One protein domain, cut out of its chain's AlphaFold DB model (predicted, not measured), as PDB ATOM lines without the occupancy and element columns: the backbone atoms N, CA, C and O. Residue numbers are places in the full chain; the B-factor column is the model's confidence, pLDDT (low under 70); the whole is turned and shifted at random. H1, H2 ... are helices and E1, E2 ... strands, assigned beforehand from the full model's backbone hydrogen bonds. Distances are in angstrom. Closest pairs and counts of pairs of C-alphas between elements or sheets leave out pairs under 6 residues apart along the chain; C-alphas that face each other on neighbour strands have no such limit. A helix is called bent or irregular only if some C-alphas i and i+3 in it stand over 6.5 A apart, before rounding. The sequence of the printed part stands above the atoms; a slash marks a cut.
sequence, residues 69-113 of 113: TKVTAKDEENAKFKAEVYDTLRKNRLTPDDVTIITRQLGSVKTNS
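What this domain is: This is residues 69 to 113 of the 113 residues of an uncharacterized protein of Paenibacillaceae bacterium (UniProt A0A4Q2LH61). A long bent strand, E2, runs along most of a rod-shaped, loosely built piece, with E1, H1 and H2 along one side of it. The short helices H1 and H2 follow one another along the rod, E1 packs on H1, and past H2 the chain turns and folds back as E2. The printed part has 45 residues, with two named helices and two named strands in the order E1, H1, H2, E2; the two strands do not pair, and the class is mixed, helices and strands. The whole is loose, with a radius of gyration of the C-alphas of 12.3 A and spans of 37 by 18 by 14 A.

How they stand to each other: E1, residues 69 to 73, pairs with no named strand. A tight link of 2 residues leads to H1, residues 76 to 82. The closest C-alphas of E1 and H1 are those of Ala 73 and Ala 79, 5.1 A apart. Another tight link leads to H2, residues 85 to 92; H1 and H2 meet only through their link, and E1 and H2 are apart. A short link of 6 residues leads to E2, residues 99 to 109, which also pairs with no named strand. H2 and E2 are only just apart, with their closest C-alphas 8.3 A from each other. The closest C-alphas of H1 and E2 are those of Glu 76 and Thr 103, 6.9 A apart. E1 and E2 have 1 pair of C-alphas within 8 A, those of Thr 72 and Val 109, at 7.7 A. In H1 and H2 every O i to N i+4 pair is within hydrogen-bond range.

Where its parts are: E1 begins at C-alpha 69, (117.744, 114.408, 91.802), and H2 measures 10.8 A from C-alpha 85 to C-alpha 92. E2 measures 28.4 A, bends by 51 degrees at residue 106 and ends at C-alpha 109, (105.557, 121.202, 99.749).

The domain as a whole: The C-alphas of Asp 98 and Asn 112 are the two farthest apart, at 37.6 A. The printed part has no cut, no link is long, and Ser 113 is the chain's last residue. The mean pLDDT of the printed part is 91.1, and residues 111 to 113 are under 70.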
ATOM      1  N   THR A  69     117.840 113.176  91.014       96.19
ATOM      2  CA  THR A  69     117.744 114.408  91.802       96.19
ATOM      3  C   THR A  69     116.318 114.696  92.240       96.19
ATOM      4  O   THR A  69     115.345 114.280  91.609       96.19
ATOM      5  N   LYS A  70     116.190 115.425  93.349       96.56
ATOM      6  CA  LYS A  70     114.908 115.847  93.912       96.56
ATOM      7  C   LYS A  70     114.798 117.358  93.837       96.56
ATOM      8  O   LYS A  70     115.639 118.071  94.380       96.56
ATOM      9  N   VAL A  71     113.750 117.845  93.186       95.88
ATOM     10  CA  VAL A  71     113.549 119.271  92.915       95.88
ATOM     11  C   VAL A  71     112.129 119.697  93.243       95.88
ATOM     12  O   VAL A  71     111.169 118.955  93.057       95.88
ATOM     13  N   THR A  72     111.981 120.923  93.734       94.44
ATOM     14  CA  THR A  72     110.667 121.522  93.977       94.44
ATOM     15  C   THR A  72     110.222 122.333  92.766       94.44
ATOM     16  O   THR A  72     110.902 123.293  92.377       94.44
ATOM     17  N   ALA A  73     109.074 121.996  92.188       93.06
ATOM     18  CA  ALA A  73     108.545 122.643  90.991       93.06
ATOM     19  C   ALA A  73     107.016 122.757  91.030       93.06
ATOM     20  O   ALA A  73     106.353 122.081  91.815       93.06
ATOM     21  N   LYS A  74     106.465 123.646  90.196       91.25
ATOM     22  CA  LYS A  74     105.010 123.832  90.063       91.25
ATOM     23  C   LYS A  74     104.359 122.713  89.244       91.25
ATOM     24  O   LYS A  74     103.201 122.383  89.468       91.25
ATOM     25  N   ASP A  75     105.123 122.127  88.332       90.56
ATOM     26  CA  ASP A  75     104.715 121.064  87.422       90.56
ATOM     27  C   ASP A  75     105.934 120.221  87.016       90.56
ATOM     28  O   ASP A  75     107.079 120.534  87.363       90.56
ATOM     29  N   GLU A  76     105.669 119.139  86.287       92.56
ATOM     30  CA  GLU A  76     106.671 118.184  85.815       92.56
ATOM     31  C   GLU A  76     107.712 118.815  84.876       92.56
ATOM     32  O   GLU A  76     108.897 118.499  84.962       92.56
ATOM     33  N   GLU A  77     107.303 119.734  84.002       93.00
ATOM     34  CA  GLU A  77     108.201 120.340  83.017       93.00
ATOM     35  C   GLU A  77     109.202 121.278  83.699       93.00
ATOM     36  O   GLU A  77     110.412 121.211  83.474       93.00
ATOM     37  N   ASN A  78     108.711 122.077  84.645       92.88
ATOM     38  CA  ASN A  78     109.540 122.882  85.527       92.88
ATOM     39  C   ASN A  78     110.468 122.018  86.393       92.88
ATOM     40  O   ASN A  78     111.571 122.460  86.721       92.88
ATOM     41  N   ALA A  79     110.061 120.800  86.768       94.06
ATOM     42  CA  ALA A  79     110.933 119.864  87.473       94.06
ATOM     43  C   ALA A  79     112.080 119.389  86.573       94.06
ATOM     44  O   ALA A  79     113.235 119.477  86.979       94.06
ATOM     45  N   LYS A  80     111.794 118.969  85.334       93.81
ATOM     46  CA  LYS A  80     112.822 118.563  84.356       93.81
ATOM     47  C   LYS A  80     113.797 119.695  84.045       93.81
ATOM     48  O   LYS A  80     115.004 119.468  83.987       93.81
ATOM     49  N   PHE A  81     113.285 120.917  83.905       94.50
ATOM     50  CA  PHE A  81     114.111 122.101  83.685       94.50
ATOM     51  C   PHE A  81     115.036 122.374  84.879       94.50
ATOM     52  O   PHE A  81     116.245 122.494  84.706       94.50
ATOM     53  N   LYS A  82     114.492 122.403  86.106       94.69
ATOM     54  CA  LYS A  82     115.286 122.610  87.332       94.69
ATOM     55  C   LYS A  82     116.269 121.480  87.621       94.69
ATOM     56  O   LYS A  82     117.282 121.720  88.265       94.69
ATOM     57  N   ALA A  83     115.956 120.265  87.189       94.44
ATOM     58  CA  ALA A  83     116.844 119.115  87.281       94.44
ATOM     59  C   ALA A  83     117.956 119.133  86.214       94.44
ATOM     60  O   ALA A  83     118.762 118.214  86.192       94.44
ATOM     61  N   GLU A  84     118.015 120.143  85.336       94.50
ATOM     62  CA  GLU A  84     119.037 120.258  84.286       94.50
ATOM     63  C   GLU A  84     119.097 119.015  83.375       94.50
ATOM     64  O   GLU A  84     120.167 118.578  82.938       94.50
ATOM     65  N   VAL A  85     117.934 118.423  83.069       92.38
ATOM     66  CA  VAL A  85     117.847 117.187  82.270       92.38
ATOM     67  C   VAL A  85     118.531 117.359  80.913       92.38
ATOM     68  O   VAL A  85     119.377 116.551  80.534       92.38
ATOM     69  N   TYR A  86     118.232 118.446  80.200       92.31
ATOM     70  CA  TYR A  86     118.802 118.708  78.875       92.31
ATOM     71  C   TYR A  86     120.312 118.963  78.907       92.31
ATOM     72  O   TYR A  86     121.034 118.484  78.031       92.31
ATOM     73  N   ASP A  87     120.808 119.663  79.928       93.88
ATOM     74  CA  ASP A  87     122.246 119.878  80.097       93.88
ATOM     75  C   ASP A  87     122.970 118.575  80.437       93.88
ATOM     76  O   ASP A  87     124.081 118.347  79.956       93.88
ATOM     77  N   THR A  88     122.332 117.690  81.202       92.56
ATOM     78  CA  THR A  88     122.861 116.355  81.502       92.56
ATOM     79  C   THR A  88     122.985 115.514  80.232       92.56
ATOM     80  O   THR A  88     124.040 114.928  79.989       92.56
ATOM     81  N   LEU A  89     121.968 115.514  79.364       93.19
ATOM     82  CA  LEU A  89     122.043 114.825  78.069       93.19
ATOM     83  C   LEU A  89     123.135 115.417  77.175       93.19
ATOM     84  O   LEU A  89     123.945 114.681  76.611       93.19
ATOM     85  N   ARG A  90     123.232 116.749  77.111       94.12
ATOM     86  CA  ARG A  90     124.257 117.441  76.323       94.12
ATOM     87  C   ARG A  90     125.676 117.118  76.796       94.12
ATOM     88  O   ARG A  90     126.542 116.869  75.960       94.12
ATOM     89  N   LYS A  91     125.922 117.110  78.112       94.50
ATOM     90  CA  LYS A  91     127.228 116.767  78.708       94.50
ATOM     91  C   LYS A  91     127.639 115.331  78.371       94.50
ATOM     92  O   LYS A  91     128.803 115.102  78.053       94.50
ATOM     93  N   ASN A  92     126.676 114.410  78.358       91.62
ATOM     94  CA  ASN A  92     126.894 113.000  78.030       91.62
ATOM     95  C   ASN A  92     126.803 112.684  76.525       91.62
ATOM     96  O   ASN A  92     126.998 111.540  76.133       91.62
ATOM     97  N   ARG A  93     126.555 113.687  75.665       94.50
ATOM     98  CA  ARG A  93     126.358 113.527  74.208       94.50
ATOM     99  C   ARG A  93     125.237 112.543  73.846       94.50
ATOM    100  O   ARG A  93     125.323 111.858  72.831       94.50
ATOM    101  N   LEU A  94     124.192 112.503  74.665       93.75
ATOM    102  CA  LEU A  94     123.026 111.647  74.476       93.75
ATOM    103  C   LEU A  94     121.856 112.438  73.900       93.75
ATOM    104  O   LEU A  94     121.752 113.655  74.083       93.75
ATOM    105  N   THR A  95     120.956 111.729  73.226       93.00
ATOM    106  CA  THR A  95     119.679 112.279  72.768       93.00
ATOM    107  C   THR A  95     118.534 111.801  73.667       93.00
ATOM    108  O   THR A  95     118.695 110.814  74.388       93.00
ATOM    109  N   PRO A  96     117.362 112.464  73.650       90.56
ATOM    110  CA  PRO A  96     116.184 111.985  74.375       90.56
ATOM    111  C   PRO A  96     115.762 110.559  73.997       90.56
ATOM    112  O   PRO A  96     115.191 109.869  74.832       90.56
ATOM    113  N   ASP A  97     116.078 110.102  72.782       93.56
ATOM    114  CA  ASP A  97     115.774 108.742  72.329       93.56
ATOM    115  C   ASP A  97     116.683 107.684  72.971       93.56
ATOM    116  O   ASP A  97     116.379 106.494  72.900       93.56
ATOM    117  N   ASP A  98     117.803 108.086  73.581       91.62
ATOM    118  CA  ASP A  98     118.804 107.204  74.200       91.62
ATOM    119  C   ASP A  98     118.634 107.041  75.707       91.62
ATOM    120  O   ASP A  98     119.382 106.297  76.348       91.62
ATOM    121  N   VAL A  99     117.640 107.722  76.272       95.50
ATOM    122  CA  VAL A  99     117.388 107.741  77.705       95.50
ATOM    123  C   VAL A  99     115.916 107.529  78.017       95.50
ATOM    124  O   VAL A  99     115.025 107.834  77.231       95.50
ATOM    125  N   THR A 100     115.656 107.053  79.224       96.25
ATOM    126  CA  THR A 100     114.339 107.101  79.848       96.25
ATOM    127  C   THR A 100     114.380 108.142  80.956       96.25
ATOM    128  O   THR A 100     115.179 108.038  81.886       96.25
ATOM    129  N   ILE A 101     113.521 109.158  80.854       94.69
ATOM    130  CA  ILE A 101     113.366 110.191  81.881       94.69
ATOM    131  C   ILE A 101     112.134 109.840  82.708       94.69
ATOM    132  O   ILE A 101     111.006 109.899  82.220       94.69
ATOM    133  N   ILE A 102     112.347 109.490  83.971       95.25
ATOM    134  CA  ILE A 102     111.282 109.189  84.924       95.25
ATOM    135  C   ILE A 102     111.099 110.414  85.805       95.25
ATOM    136  O   ILE A 102     112.044 110.873  86.443       95.25
ATOM    137  N   THR A 103     109.878 110.942  85.854       95.62
ATOM    138  CA  THR A 103     109.531 112.020  86.782       95.62
ATOM    139  C   THR A 103     108.413 111.561  87.701       95.62
ATOM    140  O   THR A 103     107.346 111.154  87.246       95.62
ATOM    141  N   ARG A 104     108.658 111.603  89.012       95.56
ATOM    142  CA  ARG A 104     107.709 111.162  90.032       95.56
ATOM    143  C   ARG A 104     107.381 112.302  90.979       95.56
ATOM    144  O   ARG A 104     108.257 112.837  91.650       95.56
ATOM    145  N   GLN A 105     106.100 112.629  91.091       95.75
ATOM    146  CA  GLN A 105     105.614 113.550  92.112       95.75
ATOM    147  C   GLN A 105     105.562 112.840  93.471       95.75
ATOM    148  O   GLN A 105     104.873 111.832  93.626       95.75
ATOM    149  N   LEU A 106     106.289 113.363  94.458       94.25
ATOM    150  CA  LEU A 106     106.353 112.806  95.813       94.25
ATOM    151  C   LEU A 106     105.313 113.430  96.752       94.25
ATOM    152  O   LEU A 106     104.811 112.755  97.646       94.25
ATOM    153  N   GLY A 107     104.965 114.705  96.555       91.62
ATOM    154  CA  GLY A 107     103.942 115.378  97.358       91.62
ATOM    155  C   GLY A 107     104.014 116.899  97.294       91.62
ATOM    156  O   GLY A 107     104.961 117.465  96.754       91.62
ATOM    157  N   SER A 108     102.996 117.569  97.835       90.88
ATOM    158  CA  SER A 108     102.964 119.032  97.954       90.88
ATOM    159  C   SER A 108     103.897 119.508  99.061       90.88
ATOM    160  O   SER A 108     103.891 118.954 100.161       90.88
ATOM    161  N   VAL A 109     104.636 120.579  98.801       88.38
ATOM    162  CA  VAL A 109     105.557 121.202  99.749       88.38
ATOM    163  C   VAL A 109     105.173 122.660  99.919       88.38
ATOM    164  O   VAL A 109     104.934 123.379  98.949       88.38
ATOM    165  N   LYS A 110     105.145 123.119 101.169       80.88
ATOM    166  CA  LYS A 110     105.022 124.543 101.454       80.88
ATOM    167  C   LYS A 110     106.393 125.186 101.289       80.88
ATOM    168  O   LYS A 110     107.277 124.977 102.114       80.88
ATOM    169  N   THR A 111     106.566 125.962 100.232       67.75
ATOM    170  CA  THR A 111     107.740 126.817 100.064       67.75
ATOM    171  C   THR A 111     107.458 128.154 100.739       67.75
ATOM    172  O   THR A 111     106.465 128.805 100.419       67.75
ATOM    173  N   ASN A 112     108.297 128.557 101.692       58.75
ATOM    174  CA  ASN A 112     108.263 129.927 102.199       58.75
ATOM    175  C   ASN A 112     108.960 130.800 101.147       58.75
ATOM    176  O   ASN A 112     110.164 130.651 100.944       58.75
ATOM    177  N   SER A 113     108.181 131.603 100.422       53.50
ATOM    178  CA  SER A 113     108.680 132.628  99.498       53.50
ATOM    179  C   SER A 113     109.111 133.882 100.242       53.50
ATOM    180  O   SER A 113     108.468 134.193 101.271       53.50
TER     181      SER A 113